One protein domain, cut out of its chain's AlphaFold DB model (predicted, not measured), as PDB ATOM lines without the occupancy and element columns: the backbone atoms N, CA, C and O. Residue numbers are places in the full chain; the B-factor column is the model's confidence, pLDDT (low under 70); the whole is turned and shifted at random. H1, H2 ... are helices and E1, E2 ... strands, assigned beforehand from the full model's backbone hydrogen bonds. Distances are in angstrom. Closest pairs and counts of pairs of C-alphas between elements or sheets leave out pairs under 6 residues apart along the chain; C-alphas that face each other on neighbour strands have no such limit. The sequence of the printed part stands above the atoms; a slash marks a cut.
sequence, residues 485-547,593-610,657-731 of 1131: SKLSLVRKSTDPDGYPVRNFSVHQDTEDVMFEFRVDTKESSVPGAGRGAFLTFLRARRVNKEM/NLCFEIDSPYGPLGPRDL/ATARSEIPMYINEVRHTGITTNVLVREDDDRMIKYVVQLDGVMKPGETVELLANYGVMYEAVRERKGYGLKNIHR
ATOM      1  N   SER A 485      68.622 181.558  88.516       50.62
ATOM      2  CA  SER A 485      68.701 182.705  89.442       50.62
ATOM      3  C   SER A 485      70.155 182.992  89.836       50.62
ATOM      4  O   SER A 485      70.775 182.256  90.604       50.62
ATOM      5  N   LYS A 486      70.749 184.034  89.241       55.50
ATOM      6  CA  LYS A 486      72.215 184.220  89.220       55.50
ATOM      7  C   LYS A 486      72.781 184.741  90.539       55.50
ATOM      8  O   LYS A 486      72.240 185.663  91.146       55.50
ATOM      9  N   LEU A 487      73.946 184.217  90.922       59.72
ATOM     10  CA  LEU A 487      74.701 184.684  92.082       59.72
ATOM     11  C   LEU A 487      75.850 185.596  91.655       59.72
ATOM     12  O   LEU A 487      76.679 185.254  90.814       59.72
ATOM     13  N   SER A 488      75.916 186.767  92.277       65.12
ATOM     14  CA  SER A 488      77.028 187.700  92.129       65.12
ATOM     15  C   SER A 488      77.853 187.742  93.416       65.12
ATOM     16  O   SER A 488      77.362 188.087  94.492       65.12
ATOM     17  N   LEU A 489      79.138 187.393  93.315       66.00
ATOM     18  CA  LEU A 489      80.108 187.627  94.384       66.00
ATOM     19  C   LEU A 489      80.406 189.130  94.446       66.00
ATOM     20  O   LEU A 489      81.185 189.654  93.651       66.00
ATOM     21  N   VAL A 490      79.780 189.826  95.395       65.25
ATOM     22  CA  VAL A 490      79.860 191.290  95.513       65.25
ATOM     23  C   VAL A 490      81.205 191.729  96.088       65.25
ATOM     24  O   VAL A 490      81.771 192.732  95.652       65.25
ATOM     25  N   ARG A 491      81.731 191.009  97.093       78.56
ATOM     26  CA  ARG A 491      82.959 191.418  97.797       78.56
ATOM     27  C   ARG A 491      83.659 190.261  98.514       78.56
ATOM     28  O   ARG A 491      83.088 189.684  99.438       78.56
ATOM     29  N   LYS A 492      84.928 190.001  98.168       81.50
ATOM     30  CA  LYS A 492      85.888 189.326  99.063       81.50
ATOM     31  C   LYS A 492      86.495 190.368 100.021       81.50
ATOM     32  O   LYS A 492      86.779 191.495  99.616       81.50
ATOM     33  N   SER A 493      86.671 189.993 101.281       85.44
ATOM     34  CA  SER A 493      87.234 190.801 102.376       85.44
ATOM     35  C   SER A 493      87.837 189.870 103.435       85.44
ATOM     36  O   SER A 493      87.599 188.665 103.380       85.44
ATOM     37  N   THR A 494      88.583 190.410 104.396       85.81
ATOM     38  CA  THR A 494      88.946 189.706 105.637       85.81
ATOM     39  C   THR A 494      88.256 190.352 106.837       85.81
ATOM     40  O   THR A 494      87.880 191.527 106.777       85.81
ATOM     41  N   ASP A 495      88.075 189.592 107.914       84.19
ATOM     42  CA  ASP A 495      87.735 190.127 109.235       84.19
ATOM     43  C   ASP A 495      88.998 190.677 109.957       84.19
ATOM     44  O   ASP A 495      90.088 190.657 109.372       84.19
ATOM     45  N   PRO A 496      88.882 191.231 111.185       87.88
ATOM     46  CA  PRO A 496      90.033 191.739 111.942       87.88
ATOM     47  C   PRO A 496      91.058 190.674 112.356       87.88
ATOM     48  O   PRO A 496      92.211 191.027 112.589       87.88
ATOM     49  N   ASP A 497      90.653 189.403 112.428       82.19
ATOM     50  CA  ASP A 497      91.521 188.271 112.772       82.19
ATOM     51  C   ASP A 497      92.249 187.712 111.526       82.19
ATOM     52  O   ASP A 497      93.180 186.917 111.643       82.19
ATOM     53  N   GLY A 498      91.833 188.128 110.322       83.44
ATOM     54  CA  GLY A 498      92.412 187.745 109.032       83.44
ATOM     55  C   GLY A 498      91.634 186.670 108.261       83.44
ATOM     56  O   GLY A 498      92.026 186.337 107.140       83.44
ATOM     57  N   TYR A 499      90.527 186.146 108.793       80.50
ATOM     58  CA  TYR A 499      89.737 185.106 108.127       80.50
ATOM     59  C   TYR A 499      88.900 185.670 106.969       80.50
ATOM     60  O   TYR A 499      88.505 186.840 106.988       80.50
ATOM     61  N   PRO A 500      88.596 184.863 105.933       81.81
ATOM     62  CA  PRO A 500      87.834 185.329 104.784       81.81
ATOM     63  C   PRO A 500      86.373 185.640 105.137       81.81
ATOM     64  O   PRO A 500      85.643 184.809 105.675       81.81
ATOM     65  N   VAL A 501      85.927 186.823 104.712       85.56
ATOM     66  CA  VAL A 501      84.529 187.262 104.708       85.56
ATOM     67  C   VAL A 501      84.103 187.497 103.263       85.56
ATOM     68  O   VAL A 501      84.652 188.368 102.577       85.56
ATOM     69  N   ARG A 502      83.118 186.735 102.787       86.81
ATOM     70  CA  ARG A 502      82.565 186.828 101.427       86.81
ATOM     71  C   ARG A 502      81.139 187.368 101.494       86.81
ATOM     72  O   ARG A 502      80.309 186.826 102.214       86.81
ATOM     73  N   ASN A 503      80.850 188.426 100.742       88.56
ATOM     74  CA  ASN A 503      79.500 188.979 100.611       88.56
ATOM     75  C   ASN A 503      78.975 188.683  99.204       88.56
ATOM     76  O   ASN A 503      79.678 188.922  98.215       88.56
ATOM     77  N   PHE A 504      77.751 188.174  99.135       86.12
ATOM     78  CA  PHE A 504      77.125 187.608  97.948       86.12
ATOM     79  C   PHE A 504      75.725 188.202  97.747       86.12
ATOM     80  O   PHE A 504      75.027 188.465  98.725       86.12
ATOM     81  N   SER A 505      75.305 188.358  96.493       86.38
ATOM     82  CA  SER A 505      73.944 188.755  96.122       86.38
ATOM     83  C   SER A 505      73.337 187.730  95.170       86.38
ATOM     84  O   SER A 505      73.787 187.619  94.025       86.38
ATOM     85  N   VAL A 506      72.319 187.003  95.635       85.00
ATOM     86  CA  VAL A 506      71.495 186.110  94.804       85.00
ATOM     87  C   VAL A 506      70.405 186.953  94.144       85.00
ATOM     88  O   VAL A 506      69.700 187.677  94.844       85.00
ATOM     89  N   HIS A 507      70.261 186.880  92.823       83.38
ATOM     90  CA  HIS A 507      69.154 187.497  92.094       83.38
ATOM     91  C   HIS A 507      68.100 186.444  91.755       83.38
ATOM     92  O   HIS A 507      68.430 185.435  91.137       83.38
ATOM     93  N   GLN A 508      66.848 186.685  92.144       82.69
ATOM     94  CA  GLN A 508      65.706 185.857  91.774       82.69
ATOM     95  C   GLN A 508      65.089 186.387  90.474       82.69
ATOM     96  O   GLN A 508      64.473 187.455  90.455       82.69
ATOM     97  N   ASP A 509      65.239 185.630  89.387       77.19
ATOM     98  CA  ASP A 509      64.938 186.104  88.026       77.19
ATOM     99  C   ASP A 509      63.429 186.344  87.752       77.19
ATOM    100  O   ASP A 509      63.087 186.914  86.718       77.19
ATOM    101  N   THR A 510      62.523 185.962  88.667       78.38
ATOM    102  CA  THR A 510      61.061 186.138  88.534       78.38
ATOM    103  C   THR A 510      60.501 187.439  89.119       78.38
ATOM    104  O   THR A 510      59.495 187.934  88.620       78.38
ATOM    105  N   GLU A 511      61.108 187.993  90.175       75.50
ATOM    106  CA  GLU A 511      60.468 189.011  91.041       75.50
ATOM    107  C   GLU A 511      61.277 190.314  91.194       75.50
ATOM    108  O   GLU A 511      60.891 191.212  91.949       75.50
ATOM    109  N   ASP A 512      62.407 190.419  90.487       84.88
ATOM    110  CA  ASP A 512      63.440 191.453  90.666       84.88
ATOM    111  C   ASP A 512      64.004 191.512  92.100       84.88
ATOM    112  O   ASP A 512      64.492 192.554  92.541       84.88
ATOM    113  N   VAL A 513      63.930 190.428  92.880       84.69
ATOM    114  CA  VAL A 513      64.414 190.425  94.269       84.69
ATOM    115  C   VAL A 513      65.881 190.004  94.324       84.69
ATOM    116  O   VAL A 513      66.270 188.928  93.875       84.69
ATOM    117  N   MET A 514      66.704 190.861  94.928       88.38
ATOM    118  CA  MET A 514      68.090 190.575  95.274       88.38
ATOM    119  C   MET A 514      68.208 190.273  96.772       88.38
ATOM    120  O   MET A 514      67.895 191.119  97.617       88.38
ATOM    121  N   PHE A 515      68.708 189.085  97.101       89.31
ATOM    122  CA  PHE A 515      68.980 188.632  98.463       89.31
ATOM    123  C   PHE A 515      70.470 188.793  98.772       89.31
ATOM    124  O   PHE A 515      71.317 188.186  98.117       89.31
ATOM    125  N   GLU A 516      70.797 189.611  99.771       91.88
ATOM    126  CA  GLU A 516      72.171 189.849 100.216       91.88
ATOM    127  C   GLU A 516      72.536 188.907 101.371       91.88
ATOM    128  O   GLU A 516      71.869 188.887 102.407       91.88
ATOM    129  N   PHE A 517      73.637 188.171 101.215       92.25
ATOM    130  CA  PHE A 517      74.188 187.246 102.207       92.25
ATOM    131  C   PHE A 517      75.655 187.563 102.517       92.25
ATOM    132  O   PHE A 517      76.406 188.062 101.674       92.25
ATOM    133  N   ARG A 518      76.089 187.204 103.724       91.50
ATOM    134  CA  ARG A 518      77.485 187.249 104.175       91.50
ATOM    135  C   ARG A 518      77.882 185.878 104.702       91.50
ATOM    136  O   ARG A 518      77.252 185.393 105.631       91.50
ATOM    137  N   VAL A 519      78.946 185.296 104.162       88.94
ATOM    138  CA  VAL A 519      79.649 184.172 104.792       88.94
ATOM    139  C   VAL A 519      80.879 184.725 105.503       88.94
ATOM    140  O   VAL A 519      81.707 185.390 104.876       88.94
ATOM    141  N   ASP A 520      80.994 184.466 106.799       89.62
ATOM    142  CA  ASP A 520      82.179 184.757 107.610       89.62
ATOM    143  C   ASP A 520      82.584 183.545 108.462       89.62
ATOM    144  O   ASP A 520      81.953 182.491 108.396       89.62
ATOM    145  N   THR A 521      83.691 183.669 109.197       89.62
ATOM    146  CA  THR A 521      84.319 182.560 109.926       89.62
ATOM    147  C   THR A 521      84.211 182.811 111.433       89.62
ATOM    148  O   THR A 521      84.761 183.791 111.931       89.62
ATOM    149  N   LYS A 522      83.499 181.951 112.170       90.69
ATOM    150  CA  LYS A 522      83.259 182.076 113.626       90.69
ATOM    151  C   LYS A 522      83.603 180.762 114.337       90.69
ATOM    152  O   LYS A 522      83.852 179.767 113.672       90.69
ATOM    153  N   GLU A 523      83.636 180.733 115.666       91.38
ATOM    154  CA  GLU A 523      83.775 179.473 116.420       91.38
ATOM    155  C   GLU A 523      82.597 178.523 116.126       91.38
ATOM    156  O   GLU A 523      81.460 178.976 115.992       91.38
ATOM    157  N   SER A 524      82.877 177.230 115.949       89.44
ATOM    158  CA  SER A 524      81.886 176.225 115.545       89.44
ATOM    159  C   SER A 524      80.955 175.813 116.687       89.44
ATOM    160  O   SER A 524      81.366 175.742 117.844       89.44
ATOM    161  N   SER A 525      79.718 175.439 116.351       86.81
ATOM    162  CA  SER A 525      78.830 174.705 117.261       86.81
ATOM    163  C   SER A 525      79.221 173.229 117.446       86.81
ATOM    164  O   SER A 525      78.779 172.601 118.409       86.81
ATOM    165  N   VAL A 526      80.068 172.672 116.568       82.88
ATOM    166  CA  VAL A 526      80.590 171.300 116.653       82.88
ATOM    167  C   VAL A 526      81.816 171.274 117.584       82.88
ATOM    168  O   VAL A 526      82.849 171.867 117.252       82.88
ATOM    169  N   PRO A 527      81.763 170.575 118.738       80.81
ATOM    170  CA  PRO A 527      82.865 170.566 119.697       80.81
ATOM    171  C   PRO A 527      84.177 170.060 119.085       80.81
ATOM    172  O   PRO A 527      84.226 168.989 118.488       80.81
ATOM    173  N   GLY A 528      85.251 170.834 119.251       78.12
ATOM    174  CA  GLY A 528      86.588 170.497 118.747       78.12
ATOM    175  C   GLY A 528      86.831 170.786 117.259       78.12
ATOM    176  O   GLY A 528      87.978 170.699 116.831       78.12
ATOM    177  N   ALA A 529      85.821 171.191 116.479       79.69
ATOM    178  CA  ALA A 529      85.998 171.518 115.057       79.69
ATOM    179  C   ALA A 529      86.739 172.853 114.805       79.69
ATOM    180  O   ALA A 529      87.191 173.118 113.692       79.69
ATOM    181  N   GLY A 530      86.894 173.700 115.829       86.56
ATOM    182  CA  GLY A 530      87.579 174.990 115.724       86.56
ATOM    183  C   GLY A 530      86.661 176.089 115.186       86.56
ATOM    184  O   GLY A 530      85.641 176.394 115.805       86.56
ATOM    185  N   ARG A 531      87.018 176.717 114.055       87.06
ATOM    186  CA  ARG A 531      86.189 177.755 113.416       87.06
ATOM    187  C   ARG A 531      85.443 177.231 112.189       87.06
ATOM    188  O   ARG A 531      86.062 176.697 111.275       87.06
ATOM    189  N   GLY A 532      84.133 177.460 112.165       87.94
ATOM    190  CA  GLY A 532      83.233 177.168 111.053       87.94
ATOM    191  C   GLY A 532      82.924 178.371 110.162       87.94
ATOM    192  O   GLY A 532      83.128 179.526 110.542       87.94
ATOM    193  N   ALA A 533      82.389 178.096 108.975       89.69
ATOM    194  CA  ALA A 533      81.791 179.068 108.071       89.69
ATOM    195  C   ALA A 533      80.322 179.292 108.447       89.69
ATOM    196  O   ALA A 533      79.556 178.341 108.571       89.69
ATOM    197  N   PHE A 534      79.905 180.549 108.578       91.81
ATOM    198  CA  PHE A 534      78.551 180.921 108.976       91.81
ATOM    199  C   PHE A 534      77.905 181.816 107.921       91.81
ATOM    200  O   PHE A 534      78.388 182.912 107.633       91.81
ATOM    201  N   LEU A 535      76.783 181.360 107.371       92.25
ATOM    202  CA  LEU A 535      75.930 182.125 106.472       92.25
ATOM    203  C   LEU A 535      75.024 183.046 107.291       92.25
ATOM    204  O   LEU A 535      74.179 182.586 108.049       92.25
ATOM    205  N   THR A 536      75.172 184.351 107.102       94.38
ATOM    206  CA  THR A 536      74.296 185.389 107.654       94.38
ATOM    207  C   THR A 536      73.430 185.954 106.530       94.38
ATOM    208  O   THR A 536      73.969 186.463 105.541       94.38
ATOM    209  N   PHE A 537      72.104 185.915 106.666       94.88
ATOM    210  CA  PHE A 537      71.212 186.617 105.739       94.88
ATOM    211  C   PHE A 537      71.133 188.094 106.131       94.88
ATOM    212  O   PHE A 537      70.790 188.424 107.264       94.88
ATOM    213  N   LEU A 538      71.476 189.003 105.216       95.06
ATOM    214  CA  LEU A 538      71.528 190.435 105.517       95.06
ATOM    215  C   LEU A 538      70.176 191.115 105.272       95.06
ATOM    216  O   LEU A 538      69.732 191.886 106.120       95.06
ATOM    217  N   ARG A 539      69.563 190.882 104.101       94.44
ATOM    218  CA  ARG A 539      68.281 191.476 103.657       94.44
ATOM    219  C   ARG A 539      67.879 190.996 102.260       94.44
ATOM    220  O   ARG A 539      68.743 190.699 101.439       94.44
ATOM    221  N   ALA A 540      66.584 191.061 101.959       91.44
ATOM    222  CA  ALA A 540      66.064 191.094 100.590       91.44
ATOM    223  C   ALA A 540      65.826 192.549 100.140       91.44
ATOM    224  O   ALA A 540      65.563 193.426 100.967       91.44
ATOM    225  N   ARG A 541      65.922 192.813  98.833       91.19
ATOM    226  CA  ARG A 541      65.698 194.124  98.198       91.19
ATOM    227  C   ARG A 541      65.069 193.943  96.815       91.19
ATOM    228  O   ARG A 541      65.666 193.268  95.984       91.19
ATOM    229  N   ARG A 542      63.935 194.596  96.528       89.31
ATOM    230  CA  ARG A 542      63.406 194.709  95.153       89.31
ATOM    231  C   ARG A 542      64.330 195.648  94.362       89.31
ATOM    232  O   ARG A 542      64.551 196.791  94.767       89.31
ATOM    233  N   VAL A 543      64.913 195.159  93.275       85.50
ATOM    234  CA  VAL A 543      65.746 195.920  92.341       85.50
ATOM    235  C   VAL A 543      64.806 196.769  91.494       85.50
ATOM    236  O   VAL A 543      64.102 196.250  90.635       85.50
ATOM    237  N   ASN A 544      64.759 198.085  91.730       81.75
ATOM    238  CA  ASN A 544      63.930 198.947  90.891       81.75
ATOM    239  C   ASN A 544      64.497 198.963  89.458       81.75
ATOM    240  O   ASN A 544      65.563 199.540  89.220       81.75
ATOM    241  N   LYS A 545      63.766 198.352  88.514       73.56
ATOM    242  CA  LYS A 545      64.108 198.270  87.083       73.56
ATOM    243  C   LYS A 545      64.465 199.630  86.474       73.56
ATOM    244  O   LYS A 545      65.357 199.694  85.631       73.56
ATOM    245  N   GLU A 546      63.865 200.721  86.951       68.69
ATOM    246  CA  GLU A 546      64.181 202.085  86.507       68.69
ATOM    247  C   GLU A 546      65.664 202.456  86.703       68.69
ATOM    248  O   GLU A 546      66.248 203.125  85.852       68.69
ATOM    249  N   MET A 547      66.318 201.971  87.769       56.41
ATOM    250  CA  MET A 547      67.746 202.235  88.009       56.41
ATOM    251  C   MET A 547      68.682 201.462  87.068       56.41
ATOM    252  O   MET A 547      69.825 201.879  86.896       56.41
ATOM    253  N   ASN A 593      62.244 174.487 100.501       72.44
ATOM    254  CA  ASN A 593      63.629 174.531 100.979       72.44
ATOM    255  C   ASN A 593      64.435 175.510 100.115       72.44
ATOM    256  O   ASN A 593      64.424 175.404  98.886       72.44
ATOM    257  N   LEU A 594      65.144 176.454 100.737       75.88
ATOM    258  CA  LEU A 594      65.923 177.438  99.990       75.88
ATOM    259  C   LEU A 594      67.260 176.815  99.580       75.88
ATOM    260  O   LEU A 594      68.219 176.798 100.353       75.88
ATOM    261  N   CYS A 595      67.297 176.293  98.356       79.62
ATOM    262  CA  CYS A 595      68.499 175.753  97.732       79.62
ATOM    263  C   CYS A 595      69.221 176.825  96.903       79.62
ATOM    264  O   CYS A 595      68.604 177.412  96.013       79.62
ATOM    265  N   PHE A 596      70.517 177.042  97.144       79.62
ATOM    266  CA  PHE A 596      71.388 177.865  96.294       79.62
ATOM    267  C   PHE A 596      72.852 177.402  96.359       79.62
ATOM    268  O   PHE A 596      73.310 176.827  97.341       79.62
ATOM    269  N   GLU A 597      73.612 177.662  95.304       75.44
ATOM    270  CA  GLU A 597      75.001 177.215  95.142       75.44
ATOM    271  C   GLU A 597      75.982 178.307  95.613       75.44
ATOM    272  O   GLU A 597      75.919 179.436  95.127       75.44
ATOM    273  N   ILE A 598      76.878 178.024  96.574       69.62
ATOM    274  CA  ILE A 598      77.906 178.993  97.008       69.62
ATOM    275  C   ILE A 598      78.970 179.098  95.924       69.62
ATOM    276  O   ILE A 598      79.921 178.316  95.849       69.62
ATOM    277  N   ASP A 599      78.798 180.113  95.090       59.22
ATOM    278  CA  ASP A 599      79.551 180.227  93.859       59.22
ATOM    279  C   ASP A 599      80.902 180.942  94.064       59.22
ATOM    280  O   ASP A 599      81.043 182.170  94.076       59.22
ATOM    281  N   SER A 600      81.935 180.132  94.270       52.28
ATOM    282  CA  SER A 600      83.195 180.301  93.550       52.28
ATOM    283  C   SER A 600      83.826 178.917  93.454       52.28
ATOM    284  O   SER A 600      84.330 178.428  94.471       52.28
ATOM    285  N   PRO A 601      83.743 178.239  92.295       54.78
ATOM    286  CA  PRO A 601      84.139 176.848  92.207       54.78
ATOM    287  C   PRO A 601      85.627 176.724  92.514       54.78
ATOM    288  O   PRO A 601      86.457 177.496  92.015       54.78
ATOM    289  N   TYR A 602      85.973 175.682  93.269       53.25
ATOM    290  CA  TYR A 602      87.242 175.033  92.992       53.25
ATOM    291  C   TYR A 602      87.187 174.629  91.520       53.25
ATOM    292  O   TYR A 602      86.227 173.978  91.108       53.25
ATOM    293  N   GLY A 603      88.133 175.132  90.719       56.53
ATOM    294  CA  GLY A 603      88.092 174.955  89.266       56.53
ATOM    295  C   GLY A 603      87.953 173.475  88.889       56.53
ATOM    296  O   GLY A 603      88.356 172.636  89.696       56.53
ATOM    297  N   PRO A 604      87.391 173.170  87.701       58.53
ATOM    298  CA  PRO A 604      87.044 171.807  87.289       58.53
ATOM    299  C   PRO A 604      88.174 170.847  87.636       58.53
ATOM    300  O   PRO A 604      89.326 171.110  87.263       58.53
ATOM    301  N   LEU A 605      87.833 169.819  88.423       69.81
ATOM    302  CA  LEU A 605      88.778 168.968  89.131       69.81
ATOM    303  C   LEU A 605      89.869 168.537  88.171       69.81
ATOM    304  O   LEU A 605      89.611 167.951  87.115       69.81
ATOM    305  N   GLY A 606      91.111 168.838  88.544       74.00
ATOM    306  CA  GLY A 606      92.232 168.441  87.728       74.00
ATOM    307  C   GLY A 606      92.187 166.922  87.544       74.00
ATOM    308  O   GLY A 606      91.934 166.201  88.509       74.00
ATOM    309  N   PRO A 607      92.562 166.382  86.372       79.44
ATOM    310  CA  PRO A 607      92.833 164.949  86.230       79.44
ATOM    311  C   PRO A 607      93.917 164.416  87.194       79.44
ATOM    312  O   PRO A 607      94.174 163.219  87.220       79.44
ATOM    313  N   ARG A 608      94.563 165.312  87.958       85.56
ATOM    314  CA  ARG A 608      95.457 165.041  89.088       85.56
ATOM    315  C   ARG A 608      94.742 164.945  90.438       85.56
ATOM    316  O   ARG A 608      95.222 164.203  91.284       85.56
ATOM    317  N   ASP A 609      93.641 165.662  90.641       88.81
ATOM    318  CA  ASP A 609      92.888 165.677  91.903       88.81
ATOM    319  C   ASP A 609      92.078 164.377  92.061       88.81
ATOM    320  O   ASP A 609      91.841 163.902  93.167       88.81
ATOM    321  N   LEU A 610      91.692 163.751  90.946       87.94
ATOM    322  CA  LEU A 610      91.032 162.445  90.935       87.94
ATOM    323  C   LEU A 610      92.048 161.306  91.086       87.94
ATOM    324  O   LEU A 610      92.797 160.983  90.162       87.94
ATOM    325  N   ALA A 657      97.205 175.470  96.449       83.81
ATOM    326  CA  ALA A 657      97.078 176.929  96.575       83.81
ATOM    327  C   ALA A 657      95.709 177.444  96.076       83.81
ATOM    328  O   ALA A 657      95.083 178.280  96.727       83.81
ATOM    329  N   THR A 658      95.207 176.875  94.974       81.06
ATOM    330  CA  THR A 658      93.859 177.132  94.440       81.06
ATOM    331  C   THR A 658      92.772 176.780  95.460       81.06
ATOM    332  O   THR A 658      91.879 177.593  95.703       81.06
ATOM    333  N   ALA A 659      92.881 175.615  96.112       79.75
ATOM    334  CA  ALA A 659      91.927 175.141  97.114       79.75
ATOM    335  C   ALA A 659      91.842 176.117  98.286       79.75
ATOM    336  O   ALA A 659      90.762 176.625  98.577       79.75
ATOM    337  N   ARG A 660      92.994 176.480  98.867       79.75
ATOM    338  CA  ARG A 660      93.085 177.459  99.963       79.75
ATOM    339  C   ARG A 660      92.493 178.828  99.607       79.75
ATOM    340  O   ARG A 660      92.010 179.524 100.498       79.75
ATOM    341  N   SER A 661      92.535 179.232  98.334       73.88
ATOM    342  CA  SER A 661      92.020 180.536  97.884       73.88
ATOM    343  C   SER A 661      90.525 180.569  97.536       73.88
ATOM    344  O   SER A 661      89.892 181.618  97.705       73.88
ATOM    345  N   GLU A 662      89.956 179.459  97.051       71.25
ATOM    346  CA  GLU A 662      88.586 179.428  96.520       71.25
ATOM    347  C   GLU A 662      87.625 178.550  97.328       71.25
ATOM    348  O   GLU A 662      86.496 178.988  97.568       71.25
ATOM    349  N   ILE A 663      88.059 177.412  97.878       69.38
ATOM    350  CA  ILE A 663      87.203 176.582  98.736       69.38
ATOM    351  C   ILE A 663      87.027 177.250 100.107       69.38
ATOM    352  O   ILE A 663      88.013 177.652 100.732       69.38
ATOM    353  N   PRO A 664      85.795 177.343 100.631       66.75
ATOM    354  CA  PRO A 664      85.570 177.660 102.035       66.75
ATOM    355  C   PRO A 664      85.934 176.443 102.906       66.75
ATOM    356  O   PRO A 664      85.059 175.710 103.353       66.75
ATOM    357  N   MET A 665      87.230 176.248 103.191       67.81
ATOM    358  CA  MET A 665      87.765 175.157 104.042       67.81
ATOM    359  C   MET A 665      87.296 175.205 105.517       67.81
ATOM    360  O   MET A 665      87.801 174.463 106.352       67.81
ATOM    361  N   TYR A 666      86.362 176.101 105.834       61.78
ATOM    362  CA  TYR A 666      85.712 176.264 107.133       61.78
ATOM    363  C   TYR A 666      84.268 175.726 107.128       61.78
ATOM    364  O   TYR A 666      83.607 175.784 108.155       61.78
ATOM    365  N   ILE A 667      83.734 175.224 106.004       71.81
ATOM    366  CA  ILE A 667      82.476 174.459 106.040       71.81
ATOM    367  C   ILE A 667      82.752 173.191 106.854       71.81
ATOM    368  O   ILE A 667      83.570 172.358 106.465       71.81
ATOM    369  N   ASN A 668      82.122 173.091 108.023       76.38
ATOM    370  CA  ASN A 668      82.374 171.999 108.954       76.38
ATOM    371  C   ASN A 668      81.669 170.727 108.496       76.38
ATOM    372  O   ASN A 668      80.669 170.781 107.783       76.38
ATOM    373  N   GLU A 669      82.180 169.568 108.910       72.62
ATOM    374  CA  GLU A 669      81.516 168.301 108.614       72.62
ATOM    375  C   GLU A 669      80.587 167.884 109.757       72.62
ATOM    376  O   GLU A 669      80.981 167.884 110.925       72.62
ATOM    377  N   VAL A 670      79.375 167.457 109.405       76.12
ATOM    378  CA  VAL A 670      78.435 166.799 110.309       76.12
ATOM    379  C   VAL A 670      78.206 165.360 109.883       76.12
ATOM    380  O   VAL A 670      77.767 165.051 108.776       76.12
ATOM    381  N   ARG A 671      78.496 164.462 110.823       67.62
ATOM    382  CA  ARG A 671      78.227 163.024 110.711       67.62
ATOM    383  C   ARG A 671      77.584 162.439 111.971       67.62
ATOM    384  O   ARG A 671      77.371 161.235 112.056       67.62
ATOM    385  N   HIS A 672      77.287 163.301 112.945       65.31
ATOM    386  CA  HIS A 672      76.706 162.966 114.243       65.31
ATOM    387  C   HIS A 672      75.178 162.988 114.184       65.31
ATOM    388  O   HIS A 672      74.580 163.792 113.470       65.31
ATOM    389  N   THR A 673      74.537 162.132 114.975       61.38
ATOM    390  CA  THR A 673      73.077 162.083 115.076       61.38
ATOM    391  C   THR A 673      72.517 163.390 115.647       61.38
ATOM    392  O   THR A 673      72.919 163.839 116.718       61.38
ATOM    393  N   GLY A 674      71.561 163.993 114.934       73.38
ATOM    394  CA  GLY A 674      70.833 165.187 115.380       73.38
ATOM    395  C   GLY A 674      71.298 166.528 114.799       73.38
ATOM    396  O   GLY A 674      70.616 167.520 115.033       73.38
ATOM    397  N   ILE A 675      72.385 166.578 114.015       80.75
ATOM    398  CA  ILE A 675      72.774 167.784 113.262       80.75
ATOM    399  C   ILE A 675      72.561 167.528 111.766       80.75
ATOM    400  O   ILE A 675      73.112 166.575 111.217       80.75
ATOM    401  N   THR A 676      71.746 168.351 111.102       83.12
ATOM    402  CA  THR A 676      71.439 168.200 109.673       83.12
ATOM    403  C   THR A 676      72.538 168.790 108.788       83.12
ATOM    404  O   THR A 676      73.063 169.872 109.045       83.12
ATOM    405  N   THR A 677      72.871 168.086 107.702       89.31
ATOM    406  CA  THR A 677      73.666 168.649 106.603       89.31
ATOM    407  C   THR A 677      72.842 169.709 105.883       89.31
ATOM    408  O   THR A 677      71.838 169.375 105.253       89.31
ATOM    409  N   ASN A 678      73.282 170.963 105.927       89.75
ATOM    410  CA  ASN A 678      72.684 172.063 105.167       89.75
ATOM    411  C   ASN A 678      73.564 172.511 103.986       89.75
ATOM    412  O   ASN A 678      73.219 173.459 103.287       89.75
ATOM    413  N   VAL A 679      74.673 171.810 103.724       87.75
ATOM    414  CA  VAL A 679      75.457 171.939 102.493       87.75
ATOM    415  C   VAL A 679      75.662 170.570 101.854       87.75
ATOM    416  O   VAL A 679      76.346 169.700 102.391       87.75
ATOM    417  N   LEU A 680      75.097 170.392 100.664       85.44
ATOM    418  CA  LEU A 680      75.350 169.243  99.808       85.44
ATOM    419  C   LEU A 680      76.586 169.529  98.956       85.44
ATOM    420  O   LEU A 680      76.595 170.465  98.154       85.44
ATOM    421  N   VAL A 681      77.618 168.702  99.102       79.62
ATOM    422  CA  VAL A 681      78.738 168.678  98.158       79.62
ATOM    423  C   VAL A 681      78.311 167.849  96.952       79.62
ATOM    424  O   VAL A 681      77.818 166.733  97.119       79.62
ATOM    425  N   ARG A 682      78.466 168.392  95.745       76.56
ATOM    426  CA  ARG A 682      78.165 167.698  94.488       76.56
ATOM    427  C   ARG A 682      79.300 167.906  93.496       76.56
ATOM    428  O   ARG A 682      79.834 169.006  93.406       76.56
ATOM    429  N   GLU A 683      79.639 166.863  92.755       74.12
ATOM    430  CA  GLU A 683      80.335 166.995  91.473       74.12
ATOM    431  C   GLU A 683      79.281 167.295  90.389       74.12
ATOM    432  O   GLU A 683      78.122 166.894  90.536       74.12
ATOM    433  N   ASP A 684      79.650 168.034  89.343       73.94
ATOM    434  CA  ASP A 684      78.820 168.241  88.151       73.94
ATOM    435  C   ASP A 684      79.446 167.615  86.897       73.94
ATOM    436  O   ASP A 684      80.525 167.023  86.950       73.94
ATOM    437  N   ASP A 685      78.768 167.743  85.756       71.19
ATOM    438  CA  ASP A 685      79.179 167.128  84.487       71.19
ATOM    439  C   ASP A 685      80.544 167.647  83.973       71.19
ATOM    440  O   ASP A 685      81.268 166.928  83.282       71.19
ATOM    441  N   ASP A 686      80.928 168.869  84.365       70.69
ATOM    442  CA  ASP A 686      82.234 169.498  84.105       70.69
ATOM    443  C   ASP A 686      83.297 169.137  85.171       70.69
ATOM    444  O   ASP A 686      84.429 169.637  85.136       70.69
ATOM    445  N   ARG A 687      82.957 168.252  86.119       73.62
ATOM    446  CA  ARG A 687      83.780 167.819  87.259       73.62
ATOM    447  C   ARG A 687      84.147 168.951  88.219       73.62
ATOM    448  O   ARG A 687      85.214 168.935  88.824       73.62
ATOM    449  N   MET A 688      83.304 169.969  88.382       74.50
ATOM    450  CA  MET A 688      83.472 170.986  89.425       74.50
ATOM    451  C   MET A 688      82.842 170.529  90.743       74.50
ATOM    452  O   MET A 688      81.673 170.153  90.790       74.50
ATOM    453  N   ILE A 689      83.595 170.634  91.845       74.25
ATOM    454  CA  ILE A 689      83.034 170.463  93.191       74.25
ATOM    455  C   ILE A 689      82.261 171.724  93.579       74.25
ATOM    456  O   ILE A 689      82.835 172.798  93.788       74.25
ATOM    457  N   LYS A 690      80.946 171.559  93.699       76.56
ATOM    458  CA  LYS A 690      79.963 172.588  94.025       76.56
ATOM    459  C   LYS A 690      79.391 172.370  95.419       76.56
ATOM    460  O   LYS A 690      79.116 171.246  95.838       76.56
ATOM    461  N   TYR A 691      79.192 173.476  96.128       78.94
ATOM    462  CA  TYR A 691      78.596 173.511  97.459       78.94
ATOM    463  C   TYR A 691      77.175 174.063  97.350       78.94
ATOM    464  O   TYR A 691      76.982 175.279  97.296       78.94
ATOM    465  N   VAL A 692      76.177 173.181  97.302       84.75
ATOM    466  CA  VAL A 692      74.761 173.567  97.278       84.75
ATOM    467  C   VAL A 692      74.264 173.672  98.712       84.75
ATOM    468  O   VAL A 692      74.081 172.661  99.387       84.75
ATOM    469  N   VAL A 693      74.046 174.894  99.189       86.56
ATOM    470  CA  VAL A 693      73.364 175.139 100.459       86.56
ATOM    471  C   VAL A 693      71.899 174.766 100.291       86.56
ATOM    472  O   VAL A 693      71.269 175.177  99.319       86.56
ATOM    473  N   GLN A 694      71.363 174.017 101.245       90.06
ATOM    474  CA  GLN A 694      69.949 173.707 101.393       90.06
ATOM    475  C   GLN A 694      69.519 174.165 102.787       90.06
ATOM    476  O   GLN A 694      69.969 173.605 103.784       90.06
ATOM    477  N   LEU A 695      68.647 175.170 102.860       87.75
ATOM    478  CA  LEU A 695      68.108 175.665 104.127       87.75
ATOM    479  C   LEU A 695      66.673 175.179 104.346       87.75
ATOM    480  O   LEU A 695      65.817 175.312 103.465       87.75
ATOM    481  N   ASP A 696      66.411 174.676 105.551       86.00
ATOM    482  CA  ASP A 696      65.093 174.220 105.999       86.00
ATOM    483  C   ASP A 696      64.204 175.419 106.393       86.00
ATOM    484  O   ASP A 696      63.901 175.657 107.563       86.00
ATOM    485  N   GLY A 697      63.801 176.206 105.390       86.00
ATOM    486  CA  GLY A 697      62.898 177.351 105.525       86.00
ATOM    487  C   GLY A 697      63.528 178.710 105.195       86.00
ATOM    488  O   GLY A 697      64.597 178.807 104.594       86.00
ATOM    489  N   VAL A 698      62.817 179.782 105.560       86.06
ATOM    490  CA  VAL A 698      63.164 181.171 105.212       86.06
ATOM    491  C   VAL A 698      63.910 181.846 106.363       86.06
ATOM    492  O   VAL A 698      63.346 182.034 107.441       86.06
ATOM    493  N   MET A 699      65.153 182.269 106.113       90.62
ATOM    494  CA  MET A 699      65.947 183.052 107.069       90.62
ATOM    495  C   MET A 699      65.372 184.459 107.282       90.62
ATOM    496  O   MET A 699      64.960 185.137 106.338       90.62
ATOM    497  N   LYS A 700      65.438 184.953 108.517       93.69
ATOM    498  CA  LYS A 700      65.130 186.342 108.888       93.69
ATOM    499  C   LYS A 700      66.362 187.243 108.707       93.69
ATOM    500  O   LYS A 700      67.488 186.778 108.870       93.69
ATOM    501  N   PRO A 701      66.208 188.543 108.399       94.38
ATOM    502  CA  PRO A 701      67.344 189.465 108.337       94.38
ATOM    503  C   PRO A 701      68.131 189.497 109.659       94.38
ATOM    504  O   PRO A 701      67.558 189.717 110.724       94.38
ATOM    505  N   GLY A 702      69.444 189.272 109.583       95.00
ATOM    506  CA  GLY A 702      70.345 189.115 110.732       95.00
ATOM    507  C   GLY A 702      70.480 187.677 111.255       95.00
ATOM    508  O   GLY A 702      71.378 187.411 112.053       95.00
ATOM    509  N   GLU A 703      69.645 186.740 110.803       95.44
ATOM    510  CA  GLU A 703      69.762 185.323 111.156       95.44
ATOM    511  C   GLU A 703      71.049 184.722 110.584       95.44
ATOM    512  O   GLU A 703      71.506 185.086 109.496       95.44
ATOM    513  N   THR A 704      71.654 183.816 111.352       94.12
ATOM    514  CA  THR A 704      72.942 183.195 111.044       94.12
ATOM    515  C   THR A 704      72.831 181.682 111.202       94.12
ATOM    516  O   THR A 704      72.394 181.209 112.246       94.12
ATOM    517  N   VAL A 705      73.272 180.935 110.192       92.50
ATOM    518  CA  VAL A 705      73.290 179.467 110.151       92.50
ATOM    519  C   VAL A 705      74.727 179.001 109.893       92.50
ATOM    520  O   VAL A 705      75.402 179.538 109.013       92.50
ATOM    521  N   GLU A 706      75.223 178.031 110.664       91.94
ATOM    522  CA  GLU A 706      76.519 177.391 110.383       91.94
ATOM    523  C   GLU A 706      76.405 176.525 109.122       91.94
ATOM    524  O   GLU A 706      75.392 175.858 108.930       91.94
ATOM    525  N   LEU A 707      77.417 176.543 108.256       90.62
ATOM    526  CA  LEU A 707      77.453 175.765 107.019       90.62
ATOM    527  C   LEU A 707      78.103 174.400 107.272       90.62
ATOM    528  O   LEU A 707      79.276 174.320 107.641       90.62
ATOM    529  N   LEU A 708      77.314 173.344 107.063       89.88
ATOM    530  CA  LEU A 708      77.561 171.991 107.553       89.88
ATOM    531  C   LEU A 708      77.397 170.964 106.418       89.88
ATOM    532  O   LEU A 708      76.290 170.734 105.921       89.88
ATOM    533  N   ALA A 709      78.508 170.350 106.010       88.12
ATOM    534  CA  ALA A 709      78.599 169.369 104.928       88.12
ATOM    535  C   ALA A 709      78.783 167.928 105.438       88.12
ATOM    536  O   ALA A 709      78.973 167.690 106.627       88.12
ATOM    537  N   ASN A 710      78.766 166.957 104.525       87.19
ATOM    538  CA  ASN A 710      79.213 165.580 104.754       87.19
ATOM    539  C   ASN A 710      80.132 165.208 103.582       87.19
ATOM    540  O   ASN A 710      79.689 165.133 102.438       87.19
ATOM    541  N   TYR A 711      81.425 165.068 103.868       83.25
ATOM    542  CA  TYR A 711      82.499 164.762 102.920       83.25
ATOM    543  C   TYR A 711      82.718 163.244 102.779       83.25
ATOM    544  O   TYR A 711      83.297 162.778 101.792       83.25
ATOM    545  N   GLY A 712      82.198 162.465 103.734       86.75
ATOM    546  CA  GLY A 712      82.030 161.018 103.642       86.75
ATOM    547  C   GLY A 712      83.033 160.214 104.471       86.75
ATOM    548  O   GLY A 712      83.832 160.745 105.240       86.75
ATOM    549  N   VAL A 713      82.995 158.884 104.312       84.69
ATOM    550  CA  VAL A 713      83.784 157.932 105.126       84.69
ATOM    551  C   VAL A 713      85.286 158.247 105.118       84.69
ATOM    552  O   VAL A 713      85.940 158.113 106.149       84.69
ATOM    553  N   MET A 714      85.828 158.683 103.976       84.69
ATOM    554  CA  MET A 714      87.264 158.943 103.824       84.69
ATOM    555  C   MET A 714      87.728 160.193 104.589       84.69
ATOM    556  O   MET A 714      88.813 160.175 105.166       84.69
ATOM    557  N   TYR A 715      86.912 161.252 104.649       87.69
ATOM    558  CA  TYR A 715      87.257 162.474 105.386       87.69
ATOM    559  C   TYR A 715      86.958 162.360 106.888       87.69
ATOM    560  O   TYR A 715      87.685 162.921 107.708       87.69
ATOM    561  N   GLU A 716      85.966 161.556 107.280       88.50
ATOM    562  CA  GLU A 716      85.712 161.223 108.689       88.50
ATOM    563  C   GLU A 716      86.978 160.654 109.369       88.50
ATOM    564  O   GLU A 716      87.320 161.063 110.475       88.50
ATOM    565  N   ALA A 717      87.763 159.817 108.677       88.62
ATOM    566  CA  ALA A 717      89.055 159.330 109.182       88.62
ATOM    567  C   ALA A 717      90.098 160.451 109.409       88.62
ATOM    568  O   ALA A 717      90.955 160.341 110.288       88.62
ATOM    569  N   VAL A 718      90.018 161.559 108.663       89.38
ATOM    570  CA  VAL A 718      90.845 162.763 108.873       89.38
ATOM    571  C   VAL A 718      90.353 163.558 110.093       89.38
ATOM    572  O   VAL A 718      91.158 164.141 110.816       89.38
ATOM    573  N   ARG A 719      89.049 163.546 110.396       88.25
ATOM    574  CA  ARG A 719      88.496 164.170 111.614       88.25
ATOM    575  C   ARG A 719      88.748 163.367 112.881       88.25
ATOM    576  O   ARG A 719      89.057 163.967 113.906       88.25
ATOM    577  N   GLU A 720      88.719 162.038 112.799       90.62
ATOM    578  CA  GLU A 720      89.156 161.156 113.891       90.62
ATOM    579  C   GLU A 720      90.589 161.476 114.348       90.62
ATOM    580  O   GLU A 720      90.911 161.406 115.536       90.62
ATOM    581  N   ARG A 721      91.438 161.878 113.394       91.31
ATOM    582  CA  ARG A 721      92.816 162.340 113.608       91.31
ATOM    583  C   ARG A 721      92.908 163.757 114.164       91.31
ATOM    584  O   ARG A 721      93.760 164.012 115.007       91.31
ATOM    585  N   LYS A 722      92.016 164.662 113.754       89.44
ATOM    586  CA  LYS A 722      91.891 166.014 114.333       89.44
ATOM    587  C   LYS A 722      91.243 166.032 115.727       89.44
ATOM    588  O   LYS A 722      91.276 167.065 116.383       89.44
ATOM    589  N   GLY A 723      90.664 164.921 116.190       89.12
ATOM    590  CA  GLY A 723      90.072 164.800 117.528       89.12
ATOM    591  C   GLY A 723      88.577 165.130 117.631       89.12
ATOM    592  O   GLY A 723      88.046 165.105 118.738       89.12
ATOM    593  N   TYR A 724      87.890 165.404 116.515       87.06
ATOM    594  CA  TYR A 724      86.454 165.743 116.481       87.06
ATOM    595  C   TYR A 724      85.634 164.855 115.522       87.06
ATOM    596  O   TYR A 724      84.575 165.243 115.026       87.06
ATOM    597  N   GLY A 725      86.132 163.653 115.235       88.12
ATOM    598  CA  GLY A 725      85.411 162.604 114.520       88.12
ATOM    599  C   GLY A 725      84.483 161.774 115.415       88.12
ATOM    600  O   GLY A 725      84.496 161.856 116.648       88.12
ATOM    601  N   LEU A 726      83.686 160.914 114.781       85.62
ATOM    602  CA  LEU A 726      82.710 160.015 115.405       85.62
ATOM    603  C   LEU A 726      83.316 159.151 116.517       85.62
ATOM    604  O   LEU A 726      82.706 159.007 117.576       85.62
ATOM    605  N   LYS A 727      84.517 158.592 116.321       87.31
ATOM    606  CA  LYS A 727      85.170 157.785 117.364       87.31
ATOM    607  C   LYS A 727      85.636 158.622 118.555       87.31
ATOM    608  O   LYS A 727      85.516 158.150 119.681       87.31
ATOM    609  N   ASN A 728      86.088 159.861 118.352       89.50
ATOM    610  CA  ASN A 728      86.485 160.712 119.476       89.50
ATOM    611  C   ASN A 728      85.277 161.005 120.376       89.50
ATOM    612  O   ASN A 728      85.331 160.809 121.587       89.50
ATOM    613  N   ILE A 729      84.152 161.376 119.757       84.38
ATOM    614  CA  ILE A 729      82.919 161.767 120.453       84.38
ATOM    615  C   ILE A 729      82.174 160.569 121.071       84.38
ATOM    616  O   ILE A 729      81.623 160.701 122.162       84.38
ATOM    617  N   HIS A 730      82.161 159.393 120.425       84.81
ATOM    618  CA  HIS A 730      81.380 158.233 120.894       84.81
ATOM    619  C   HIS A 730      82.195 157.104 121.551       84.81
ATOM    620  O   HIS A 730      81.600 156.244 122.200       84.81
ATOM    621  N   ARG A 731      83.523 157.057 121.379       83.44
ATOM    622  CA  ARG A 731      84.399 156.010 121.952       83.44
ATOM    623  C   ARG A 731      85.491 156.552 122.875       83.44
ATOM    624  O   ARG A 731      86.048 155.780 123.650       83.44
TER     625      ARG A 731
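This is residues 485 to 547, 593 to 610 and 657 to 731 of the 1131 residues of an uncharacterized protein of Fistulifera solaris (UniProt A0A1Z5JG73). A long, twisted sheet of five strands makes one wall, E1 to E4 and E8, and the smaller sheet E5, E7 and E6 stands over part of one face of it, at an angle and with its strands crosswise, so that the two are only loosely face to face. At the far end from residue 547, the short helices H2 and H3 make a corner beyond both sheets, while short H1 lies off both sheets. The printed part has 156 residues, with eight named strands and three named helices in the order E1 E2 E3 E4 E5 H1 E6 E7 E8 H2 H3. Both sheets, of order E1 E2 E3 E4 E8 and E5 E7 E6, are antiparallel, and the class is mixed, helices and strands. The whole is compact, with a radius of gyration of the C-alphas of 16.7 A, but elongated, spanning 60 by 37 by 33 A.

E1, residues 487 to 494, E2, residues 500 to 508, E3, residues 513 to 523, and E4, residues 531 to 542, form a meander, each strand the antiparallel neighbour of the one before and each successive pair a hairpin. Within hydrogen-bond range are N 488 and O 505 at 2.9 A for E1 and E2, N 504 and O 517 at 2.9 A for E2 and E3, and N 518 and O 536 at 2.9 A for E3 and E4. The edge strand E8, residues 704 to 706, is antiparallel to E4, with N 535 and O 705 2.8 A apart. From edge to edge the strands' lines turn by 83 degrees. In the second sheet E5, residues 594 to 597, is antiparallel to the inner strand E7, residues 689 to 695, with N 596 and O 693 3.0 A apart. E6, residues 679 to 683, forms a hairpin with E7, with N 682 and O 690 2.9 A apart. E1 and E5 are only just apart, their closest C-alphas 8.1 A from each other. Residues 668 to 669 pair with residues 708 to 709, parallel. H2, residues 713 to 722, and H3, residues 726 to 731, touch only at the corner by their link, at a steep tilt of 65 degrees; the closest C-alphas, of Glu 720 and Asn 728, are 6.2 A apart. H1, residues 657 to 662, touches no helix. Every O i to N i+4 pair is within hydrogen-bond range in H1 and H3, and 4 of 6 in H2.

E1 begins at C-alpha 487, (74.701, 184.684, 92.082), and measures 20.3 A; E2 measures 25.7 A, E3 31.4 A and E4 33.8 A, ending at C-alpha 542, (63.406, 194.709, 95.153). E7 measures 19.2 A, E6 13.0 A and H2 14.7 A. H3 ends at C-alpha 731, (84.399, 156.010, 121.952).

The two C-alphas farthest apart, of Glu 546 and Arg 731, are 61.5 A from each other. Residues 548 to 592 and 611 to 656 are not printed; the C-alphas across these cuts are 30.9 A and 16.7 A apart. Of the links printed whole, H1 to E6 is long. The mean pLDDT of the printed part is 81.3, with 23 residues under 70, among them residues 485 to 490 and 598 to 605.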